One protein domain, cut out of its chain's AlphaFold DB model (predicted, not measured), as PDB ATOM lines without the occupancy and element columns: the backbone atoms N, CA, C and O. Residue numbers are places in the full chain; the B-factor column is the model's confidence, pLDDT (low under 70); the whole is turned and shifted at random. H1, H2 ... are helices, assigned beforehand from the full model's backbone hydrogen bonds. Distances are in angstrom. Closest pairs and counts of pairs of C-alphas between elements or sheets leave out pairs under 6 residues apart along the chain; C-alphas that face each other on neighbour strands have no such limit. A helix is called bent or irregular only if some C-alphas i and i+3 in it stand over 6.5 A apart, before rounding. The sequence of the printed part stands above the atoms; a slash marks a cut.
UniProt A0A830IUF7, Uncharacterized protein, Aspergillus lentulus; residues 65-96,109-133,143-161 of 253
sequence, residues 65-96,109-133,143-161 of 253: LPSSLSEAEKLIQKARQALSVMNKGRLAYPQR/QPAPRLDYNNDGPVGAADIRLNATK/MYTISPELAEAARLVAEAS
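Overview. This is residues 65 to 96, 109 to 133 and 143 to 161 of the 253 residues of an uncharacterized protein of Aspergillus lentulus (UniProt A0A830IUF7). One long helix, H1, has a shorter helix, H2, lying across the part nearest its beginning, and an irregular loop of residues 109 to 133 runs along another side of H1. H1 makes the length of the body, and residues 91 to 96 stick out at its far end. The printed part has 76 residues with two named helices, H1 then H2, and no named strand; the class is all helix, though under half of the residues, 37 of 76, are in named elements. The whole is only just compact, close to loose, with a radius of gyration of the C-alphas of 13.5 A and spans of 38 by 26 by 20 A.

Along the chain. The printed part begins at Leu 65. H1, residues 69 to 92, starts with C-alpha 69 at (-1.498, -29.454, 47.338), ends with C-alpha 92 at (-7.212, -49.528, 20.395) and is 34.1 A long. Residues 109 to 133 hold no named element. H2, residues 148 to 160, is 18.6 A long and ends with C-alpha 160 at (-9.553, -30.117, 48.567).

Arrangement. H1 touches H2 with residues 69 to 79 alone. Their closest C-alphas, those of Ala 72 and Ala 153, are 4.6 A apart. They stand at a steep tilt of 65 degrees and run opposite ways. In both H1 and H2 every O i to N i+4 pair is within hydrogen-bond range.

Size, cuts and confidence. The two C-alphas farthest apart, those of Ser 68 and Arg 96, are 41.5 A apart. Residues 97 to 108 are not printed, with 17.4 A between C-alphas 96 and 109; residues 134 to 142 are not printed, with 13.2 A between C-alphas 133 and 143. The link from H1 to H2 runs across these cuts. The mean pLDDT of the printed part is 76.3, and residue 109 and residues 118 to 133 are under 70.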
ATOM      1  N   LEU A  65       6.256 -38.675  49.378       70.12
ATOM      2  CA  LEU A  65       4.847 -38.293  49.433       70.12
ATOM      3  C   LEU A  65       4.710 -36.816  49.031       70.12
ATOM      4  O   LEU A  65       5.570 -36.019  49.416       70.12
ATOM      5  N   PRO A  66       3.633 -36.435  48.319       71.50
ATOM      6  CA  PRO A  66       3.396 -35.041  47.971       71.50
ATOM      7  C   PRO A  66       3.289 -34.210  49.253       71.50
ATOM      8  O   PRO A  66       2.452 -34.469  50.119       71.50
ATOM      9  N   SER A  67       4.162 -33.215  49.373       71.81
ATOM     10  CA  SER A  67       4.278 -32.375  50.569       71.81
ATOM     11  C   SER A  67       3.288 -31.208  50.565       71.81
ATOM     12  O   SER A  67       2.988 -30.633  51.611       71.81
ATOM     13  N   SER A  68       2.757 -30.858  49.389       85.88
ATOM     14  CA  SER A  68       1.839 -29.737  49.195       85.88
ATOM     15  C   SER A  68       0.737 -30.058  48.184       85.88
ATOM     16  O   SER A  68       0.897 -30.900  47.300       85.88
ATOM     17  N   LEU A  69      -0.380 -29.331  48.276       87.88
ATOM     18  CA  LEU A  69      -1.498 -29.454  47.338       87.88
ATOM     19  C   LEU A  69      -1.080 -29.138  45.891       87.88
ATOM     20  O   LEU A  69      -1.428 -29.881  44.982       87.88
ATOM     21  N   SER A  70      -0.260 -28.102  45.679       89.19
ATOM     22  CA  SER A  70       0.232 -27.743  44.339       89.19
ATOM     23  C   SER A  70       1.120 -28.834  43.724       89.19
ATOM     24  O   SER A  70       1.097 -29.061  42.513       89.19
ATOM     25  N   GLU A  71       1.903 -29.533  44.547       87.81
ATOM     26  CA  GLU A  71       2.708 -30.674  44.107       87.81
ATOM     27  C   GLU A  71       1.819 -31.868  43.732       87.81
ATOM     28  O   GLU A  71       2.002 -32.454  42.662       87.81
ATOM     29  N   ALA A  72       0.806 -32.164  44.552       90.19
ATOM     30  CA  ALA A  72      -0.180 -33.204  44.266       90.19
ATOM     31  C   ALA A  72      -0.938 -32.935  42.951       90.19
ATOM     32  O   ALA A  72      -1.087 -33.840  42.130       90.19
ATOM     33  N   GLU A  73      -1.353 -31.691  42.698       90.81
ATOM     34  CA  GLU A  73      -2.016 -31.294  41.448       90.81
ATOM     35  C   GLU A  73      -1.128 -31.514  40.218       90.81
ATOM     36  O   GLU A  73      -1.578 -32.093  39.224       90.81
ATOM     37  N   LYS A  74       0.148 -31.111  40.286       90.06
ATOM     38  CA  LYS A  74       1.115 -31.324  39.194       90.06
ATOM     39  C   LYS A  74       1.323 -32.808  38.915       90.06
ATOM     40  O   LYS A  74       1.334 -33.219  37.753       90.06
ATOM     41  N   LEU A  75       1.459 -33.614  39.966       89.62
ATOM     42  CA  LEU A  75       1.623 -35.060  39.857       89.62
ATOM     43  C   LEU A  75       0.397 -35.692  39.181       89.62
ATOM     44  O   LEU A  75       0.532 -36.445  38.214       89.62
ATOM     45  N   ILE A  76      -0.807 -35.308  39.608       91.12
ATOM     46  CA  ILE A  76      -2.061 -35.768  39.003       91.12
ATOM     47  C   ILE A  76      -2.166 -35.338  37.538       91.12
ATOM     48  O   ILE A  76      -2.597 -36.129  36.696       91.12
ATOM     49  N   GLN A  77      -1.744 -34.122  37.194       90.75
ATOM     50  CA  GLN A  77      -1.745 -33.649  35.812       90.75
ATOM     51  C   GLN A  77      -0.834 -34.500  34.916       90.75
ATOM     52  O   GLN A  77      -1.275 -34.938  33.848       90.75
ATOM     53  N   LYS A  78       0.392 -34.801  35.364       88.31
ATOM     54  CA  LYS A  78       1.314 -35.697  34.644       88.31
ATOM     55  C   LYS A  78       0.728 -37.102  34.500       88.31
ATOM     56  O   LYS A  78       0.688 -37.665  33.405       88.31
ATOM     57  N   ALA A  79       0.170 -37.642  35.581       89.88
ATOM     58  CA  ALA A  79      -0.461 -38.956  35.563       89.88
ATOM     59  C   ALA A  79      -1.660 -39.024  34.608       89.88
ATOM     60  O   ALA A  79      -1.818 -40.018  33.899       89.88
ATOM     61  N   ARG A  80      -2.483 -37.972  34.514       90.25
ATOM     62  CA  ARG A  80      -3.597 -37.906  33.551       90.25
ATOM     63  C   ARG A  80      -3.109 -37.971  32.105       90.25
ATOM     64  O   ARG A  80      -3.745 -38.642  31.292       90.25
ATOM     65  N   GLN A  81      -1.985 -37.329  31.785       87.56
ATOM     66  CA  GLN A  81      -1.380 -37.417  30.453       87.56
ATOM     67  C   GLN A  81      -0.923 -38.849  30.148       87.56
ATOM     68  O   GLN A  81      -1.329 -39.408  29.126       87.56
ATOM     69  N   ALA A  82      -0.187 -39.484  31.063       85.75
ATOM     70  CA  ALA A  82       0.246 -40.874  30.911       85.75
ATOM     71  C   ALA A  82      -0.943 -41.848  30.780       85.75
ATOM     72  O   ALA A  82      -0.992 -42.680  29.867       85.75
ATOM     73  N   LEU A  83      -1.958 -41.700  31.639       88.81
ATOM     74  CA  LEU A  83      -3.186 -42.498  31.598       88.81
ATOM     75  C   LEU A  83      -3.946 -42.316  30.289       88.81
ATOM     76  O   LEU A  83      -4.484 -43.294  29.775       88.81
ATOM     77  N   SER A  84      -3.987 -41.107  29.725       85.31
ATOM     78  CA  SER A  84      -4.666 -40.869  28.447       85.31
ATOM     79  C   SER A  84      -4.067 -41.720  27.320       85.31
ATOM     80  O   SER A  84      -4.807 -42.327  26.542       85.31
ATOM     81  N   VAL A  85      -2.737 -41.855  27.285       84.38
ATOM     82  CA  VAL A  85      -2.036 -42.667  26.284       84.38
ATOM     83  C   VAL A  85      -2.258 -44.152  26.535       84.38
ATOM     84  O   VAL A  85      -2.634 -44.880  25.612       84.38
ATOM     85  N   MET A  86      -2.094 -44.601  27.782       84.38
ATOM     86  CA  MET A  86      -2.290 -46.007  28.147       84.38
ATOM     87  C   MET A  86      -3.733 -46.455  27.897       84.38
ATOM     88  O   MET A  86      -3.960 -47.497  27.284       84.38
ATOM     89  N   ASN A  87      -4.722 -45.650  28.294       87.69
ATOM     90  CA  ASN A  87      -6.139 -45.949  28.087       87.69
ATOM     91  C   ASN A  87      -6.506 -45.946  26.601       87.69
ATOM     92  O   ASN A  87      -7.202 -46.856  26.153       87.69
ATOM     93  N   LYS A  88      -5.981 -44.998  25.812       85.06
ATOM     94  CA  LYS A  88      -6.140 -45.019  24.350       85.06
ATOM     95  C   LYS A  88      -5.577 -46.304  23.744       85.06
ATOM     96  O   LYS A  88      -6.220 -46.906  22.888       85.06
ATOM     97  N   GLY A  89      -4.412 -46.748  24.210       82.50
ATOM     98  CA  GLY A  89      -3.809 -48.014  23.804       82.50
ATOM     99  C   GLY A  89      -4.663 -49.232  24.162       82.50
ATOM    100  O   GLY A  89      -4.912 -50.070  23.300       82.50
ATOM    101  N   ARG A  90      -5.190 -49.298  25.392       80.62
ATOM    102  CA  ARG A  90      -6.104 -50.373  25.835       80.62
ATOM    103  C   ARG A  90      -7.369 -50.455  24.984       80.62
ATOM    104  O   ARG A  90      -7.828 -51.554  24.692       80.62
ATOM    105  N   LEU A  91      -7.918 -49.305  24.593       81.19
ATOM    106  CA  LEU A  91      -9.101 -49.232  23.736       81.19
ATOM    107  C   LEU A  91      -8.789 -49.617  22.283       81.19
ATOM    108  O   LEU A  91      -9.587 -50.300  21.649       81.19
ATOM    109  N   ALA A  92      -7.633 -49.203  21.758       81.38
ATOM    110  CA  ALA A  92      -7.212 -49.528  20.395       81.38
ATOM    111  C   ALA A  92      -6.776 -50.997  20.231       81.38
ATOM    112  O   ALA A  92      -6.948 -51.570  19.158       81.38
ATOM    113  N   TYR A  93      -6.225 -51.603  21.286       79.00
ATOM    114  CA  TYR A  93      -5.687 -52.964  21.285       79.00
ATOM    115  C   TYR A  93      -6.250 -53.777  22.461       79.00
ATOM    116  O   TYR A  93      -5.516 -54.101  23.404       79.00
ATOM    117  N   PRO A  94      -7.555 -54.104  22.439       75.44
ATOM    118  CA  PRO A  94      -8.170 -54.895  23.493       75.44
ATOM    119  C   PRO A  94      -7.547 -56.294  23.528       75.44
ATOM    120  O   PRO A  94      -7.550 -57.020  22.532       75.44
ATOM    121  N   GLN A  95      -7.020 -56.678  24.690       72.00
ATOM    122  CA  GLN A  95      -6.530 -58.033  24.930       72.00
ATOM    123  C   GLN A  95      -7.732 -58.977  24.999       72.00
ATOM    124  O   GLN A  95      -8.650 -58.757  25.792       72.00
ATOM    125  N   ARG A  96      -7.753 -60.004  24.146       70.00
ATOM    126  CA  ARG A  96      -8.796 -61.036  24.170       70.00
ATOM    127  C   ARG A  96      -8.379 -62.173  25.091       70.00
ATOM    128  O   ARG A  96      -7.204 -62.532  25.138       70.00
ATOM    129  N   GLN A 109       2.624 -62.354  36.530       69.62
ATOM    130  CA  GLN A 109       3.416 -61.129  36.494       69.62
ATOM    131  C   GLN A 109       2.497 -59.931  36.754       69.62
ATOM    132  O   GLN A 109       1.558 -59.711  35.981       69.62
ATOM    133  N   PRO A 110       2.731 -59.146  37.819       71.44
ATOM    134  CA  PRO A 110       1.939 -57.955  38.078       71.44
ATOM    135  C   PRO A 110       2.155 -56.913  36.975       71.44
ATOM    136  O   PRO A 110       3.222 -56.830  36.367       71.44
ATOM    137  N   ALA A 111       1.138 -56.084  36.733       78.19
ATOM    138  CA  ALA A 111       1.256 -54.985  35.786       78.19
ATOM    139  C   ALA A 111       2.353 -53.994  36.232       78.19
ATOM    140  O   ALA A 111       2.435 -53.679  37.428       78.19
ATOM    141  N   PRO A 112       3.164 -53.467  35.295       81.44
ATOM    142  CA  PRO A 112       4.196 -52.488  35.618       81.44
ATOM    143  C   PRO A 112       3.572 -51.223  36.214       81.44
ATOM    144  O   PRO A 112       2.398 -50.929  35.996       81.44
ATOM    145  N   ARG A 113       4.336 -50.464  37.001       81.06
ATOM    146  CA  ARG A 113       3.848 -49.186  37.543       81.06
ATOM    147  C   ARG A 113       3.614 -48.190  36.407       81.06
ATOM    148  O   ARG A 113       4.330 -48.218  35.410       81.06
ATOM    149  N   LEU A 114       2.615 -47.324  36.560       83.12
ATOM    150  CA  LEU A 114       2.389 -46.223  35.627       83.12
ATOM    151  C   LEU A 114       3.613 -45.300  35.631       83.12
ATOM    152  O   LEU A 114       3.966 -44.763  36.679       83.12
ATOM    153  N   ASP A 115       4.216 -45.100  34.466       81.88
ATOM    154  CA  ASP A 115       5.287 -44.127  34.288       81.88
ATOM    155  C   ASP A 115       4.698 -42.762  33.904       81.88
ATOM    156  O   ASP A 115       4.092 -42.607  32.840       81.88
ATOM    157  N   TYR A 116       4.841 -41.790  34.804       81.00
ATOM    158  CA  TYR A 116       4.355 -40.414  34.665       81.00
ATOM    159  C   TYR A 116       5.481 -39.371  34.742       81.00
ATOM    160  O   TYR A 116       5.195 -38.177  34.793       81.00
ATOM    161  N   ASN A 117       6.750 -39.797  34.748       73.25
ATOM    162  CA  ASN A 117       7.904 -38.893  34.854       73.25
ATOM    163  C   ASN A 117       8.433 -38.418  33.492       73.25
ATOM    164  O   ASN A 117       9.351 -37.604  33.438       73.25
ATOM    165  N   ASN A 118       7.854 -38.900  32.391       62.72
ATOM    166  CA  ASN A 118       8.225 -38.469  31.048       62.72
ATOM    167  C   ASN A 118       7.657 -37.069  30.775       62.72
ATOM    168  O   ASN A 118       6.478 -36.914  30.471       62.72
ATOM    169  N   ASP A 119       8.513 -36.049  30.868       47.59
ATOM    170  CA  ASP A 119       8.187 -34.637  30.602       47.59
ATOM    171  C   ASP A 119       8.046 -34.304  29.092       47.59
ATOM    172  O   ASP A 119       7.948 -33.139  28.704       47.59
ATOM    173  N   GLY A 120       8.029 -35.313  28.215       46.59
ATOM    174  CA  GLY A 120       7.834 -35.154  26.772       46.59
ATOM    175  C   GLY A 120       6.387 -35.413  26.336       46.59
ATOM    176  O   GLY A 120       5.678 -36.188  26.984       46.59
ATOM    177  N   PRO A 121       5.914 -34.831  25.211       43.38
ATOM    178  CA  PRO A 121       4.693 -35.316  24.582       43.38
ATOM    179  C   PRO A 121       4.918 -36.797  24.297       43.38
ATOM    180  O   PRO A 121       5.857 -37.128  23.577       43.38
ATOM    181  N   VAL A 122       4.101 -37.668  24.898       49.88
ATOM    182  CA  VAL A 122       4.203 -39.128  24.773       49.88
ATOM    183  C   VAL A 122       3.943 -39.508  23.313       49.88
ATOM    184  O   VAL A 122       2.837 -39.867  22.899       49.88
ATOM    185  N   GLY A 123       4.967 -39.325  22.490       41.12
ATOM    186  CA  GLY A 123       5.006 -39.699  21.099       41.12
ATOM    187  C   GLY A 123       5.024 -41.214  21.022       41.12
ATOM    188  O   GLY A 123       5.443 -41.908  21.947       41.12
ATOM    189  N   ALA A 124       4.587 -41.746  19.888       46.12
ATOM    190  CA  ALA A 124       4.499 -43.181  19.629       46.12
ATOM    191  C   ALA A 124       5.801 -43.981  19.894       46.12
ATOM    192  O   ALA A 124       5.761 -45.212  19.898       46.12
ATOM    193  N   ALA A 125       6.932 -43.300  20.115       43.41
ATOM    194  CA  ALA A 125       8.210 -43.871  20.513       43.41
ATOM    195  C   ALA A 125       8.230 -44.411  21.961       43.41
ATOM    196  O   ALA A 125       8.730 -45.516  22.150       43.41
ATOM    197  N   ASP A 126       7.612 -43.748  22.947       45.06
ATOM    198  CA  ASP A 126       7.657 -44.187  24.365       45.06
ATOM    199  C   ASP A 126       6.661 -45.304  24.691       45.06
ATOM    200  O   ASP A 126       6.844 -46.077  25.632       45.06
ATOM    201  N   ILE A 127       5.657 -45.497  23.830       49.53
ATOM    202  CA  ILE A 127       4.794 -46.689  23.859       49.53
ATOM    203  C   ILE A 127       5.635 -47.975  23.710       49.53
ATOM    204  O   ILE A 127       5.213 -49.044  24.149       49.53
ATOM    205  N   ARG A 128       6.839 -47.887  23.121       46.22
ATOM    206  CA  ARG A 128       7.767 -49.020  22.988       46.22
ATOM    207  C   ARG A 128       8.502 -49.366  24.284       46.22
ATOM    208  O   ARG A 128       8.947 -50.502  24.396       46.22
ATOM    209  N   LEU A 129       8.633 -48.439  25.237       45.34
ATOM    210  CA  LEU A 129       9.386 -48.672  26.476       45.34
ATOM    211  C   LEU A 129       8.543 -49.367  27.557       45.34
ATOM    212  O   LEU A 129       9.085 -50.157  28.324       45.34
ATOM    213  N   ASN A 130       7.219 -49.171  27.547       44.22
ATOM    214  CA  ASN A 130       6.286 -49.881  28.440       44.22
ATOM    215  C   ASN A 130       5.690 -51.162  27.834       44.22
ATOM    216  O   ASN A 130       4.994 -51.908  28.523       44.22
ATOM    217  N   ALA A 131       5.973 -51.453  26.561       43.09
ATOM    218  CA  ALA A 131       5.761 -52.782  26.011       43.09
ATOM    219  C   ALA A 131       6.848 -53.696  26.589       43.09
ATOM    220  O   ALA A 131       7.979 -53.711  26.104       43.09
ATOM    221  N   THR A 132       6.525 -54.421  27.663       41.94
ATOM    222  CA  THR A 132       7.402 -55.450  28.226       41.94
ATOM    223  C   THR A 132       7.932 -56.316  27.087       41.94
ATOM    224  O   THR A 132       7.173 -56.973  26.378       41.94
ATOM    225  N   LYS A 133       9.251 -56.283  26.899       39.19
ATOM    226  CA  LYS A 133      10.013 -56.841  25.772       39.19
ATOM    227  C   LYS A 133      10.073 -58.382  25.780       39.19
ATOM    228  O   LYS A 133      11.133 -58.959  25.558       39.19
ATOM    229  N   MET A 143      -0.754 -52.321  30.081       81.44
ATOM    230  CA  MET A 143      -1.090 -52.612  31.481       81.44
ATOM    231  C   MET A 143      -0.347 -51.660  32.414       81.44
ATOM    232  O   MET A 143       0.805 -51.328  32.162       81.44
ATOM    233  N   TYR A 144      -1.006 -51.216  33.483       85.81
ATOM    234  CA  TYR A 144      -0.397 -50.341  34.478       85.81
ATOM    235  C   TYR A 144      -0.966 -50.587  35.878       85.81
ATOM    236  O   TYR A 144      -2.129 -50.962  36.032       85.81
ATOM    237  N   THR A 145      -0.143 -50.312  36.884       87.00
ATOM    238  CA  THR A 145      -0.497 -50.256  38.304       87.00
ATOM    239  C   THR A 145      -0.304 -48.828  38.805       87.00
ATOM    240  O   THR A 145       0.721 -48.200  38.539       87.00
ATOM    241  N   ILE A 146      -1.285 -48.306  39.538       87.69
ATOM    242  CA  ILE A 146      -1.221 -46.974  40.153       87.69
ATOM    243  C   ILE A 146      -0.224 -47.011  41.319       87.69
ATOM    244  O   ILE A 146      -0.281 -47.914  42.156       87.69
ATOM    245  N   SER A 147       0.710 -46.056  41.367       87.88
ATOM    246  CA  SER A 147       1.658 -45.941  42.478       87.88
ATOM    247  C   SER A 147       0.944 -45.459  43.753       87.88
ATOM    248  O   SER A 147      -0.016 -44.690  43.666       87.88
ATOM    249  N   PRO A 148       1.395 -45.881  44.950       86.12
ATOM    250  CA  PRO A 148       0.803 -45.419  46.208       86.12
ATOM    251  C   PRO A 148       0.912 -43.896  46.376       86.12
ATOM    252  O   PRO A 148      -0.008 -43.269  46.880       86.12
ATOM    253  N   GLU A 149       1.990 -43.293  45.877       87.25
ATOM    254  CA  GLU A 149       2.187 -41.841  45.841       87.25
ATOM    255  C   GLU A 149       1.092 -41.125  45.034       87.25
ATOM    256  O   GLU A 149       0.497 -40.159  45.506       87.25
ATOM    257  N   LEU A 150       0.767 -41.643  43.845       89.00
ATOM    258  CA  LEU A 150      -0.292 -41.099  42.997       89.00
ATOM    259  C   LEU A 150      -1.674 -41.242  43.651       89.00
ATOM    260  O   LEU A 150      -2.521 -40.366  43.494       89.00
ATOM    261  N   ALA A 151      -1.903 -42.328  44.395       89.56
ATOM    262  CA  ALA A 151      -3.142 -42.523  45.143       89.56
ATOM    263  C   ALA A 151      -3.295 -41.497  46.282       89.56
ATOM    264  O   ALA A 151      -4.373 -40.928  46.451       89.56
ATOM    265  N   GLU A 152      -2.219 -41.212  47.018       90.00
ATOM    266  CA  GLU A 152      -2.205 -40.180  48.063       90.00
ATOM    267  C   GLU A 152      -2.383 -38.772  47.473       90.00
ATOM    268  O   GLU A 152      -3.197 -37.994  47.969       90.00
ATOM    269  N   ALA A 153      -1.706 -38.461  46.361       90.38
ATOM    270  CA  ALA A 153      -1.893 -37.199  45.641       90.38
ATOM    271  C   ALA A 153      -3.347 -37.019  45.177       90.38
ATOM    272  O   ALA A 153      -3.930 -35.946  45.338       90.38
ATOM    273  N   ALA A 154      -3.958 -38.083  44.648       90.25
ATOM    274  CA  ALA A 154      -5.355 -38.066  44.230       90.25
ATOM    275  C   ALA A 154      -6.295 -37.820  45.414       90.25
ATOM    276  O   ALA A 154      -7.255 -37.064  45.267       90.25
ATOM    277  N   ARG A 155      -6.004 -38.416  46.581       90.38
ATOM    278  CA  ARG A 155      -6.771 -38.173  47.808       90.38
ATOM    279  C   ARG A 155      -6.728 -36.696  48.196       90.38
ATOM    280  O   ARG A 155      -7.787 -36.102  48.359       90.38
ATOM    281  N   LEU A 156      -5.538 -36.094  48.268       91.06
ATOM    282  CA  LEU A 156      -5.379 -34.681  48.641       91.06
ATOM    283  C   LEU A 156      -6.147 -33.739  47.705       91.06
ATOM    284  O   LEU A 156      -6.833 -32.829  48.169       91.06
ATOM    285  N   VAL A 157      -6.062 -33.965  46.391       90.56
ATOM    286  CA  VAL A 157      -6.767 -33.138  45.398       90.56
ATOM    287  C   VAL A 157      -8.285 -33.318  45.498       90.56
ATOM    288  O   VAL A 157      -9.022 -32.337  45.426       90.56
ATOM    289  N   ALA A 158      -8.761 -34.550  45.691       88.75
ATOM    290  CA  ALA A 158     -10.189 -34.840  45.808       88.75
ATOM    291  C   ALA A 158     -10.807 -34.284  47.101       88.75
ATOM    292  O   ALA A 158     -11.946 -33.826  47.082       88.75
ATOM    293  N   GLU A 159     -10.066 -34.309  48.210       89.56
ATOM    294  CA  GLU A 159     -10.499 -33.723  49.485       89.56
ATOM    295  C   GLU A 159     -10.540 -32.191  49.421       89.56
ATOM    296  O   GLU A 159     -11.447 -31.576  49.979       89.56
ATOM    297  N   ALA A 160      -9.593 -31.568  48.716       88.44
ATOM    298  CA  ALA A 160      -9.553 -30.117  48.567       88.44
ATOM    299  C   ALA A 160     -10.602 -29.574  47.587       88.44
ATOM    300  O   ALA A 160     -11.104 -28.465  47.769       88.44
ATOM    301  N   SER A 161     -10.927 -30.341  46.546       85.12
ATOM    302  CA  SER A 161     -11.925 -29.978  45.542       85.12
ATOM    303  C   SER A 161     -12.822 -31.182  45.247       85.12
ATOM    304  O   SER A 161     -12.555 -31.946  44.311       85.12
TER     305      SER A 161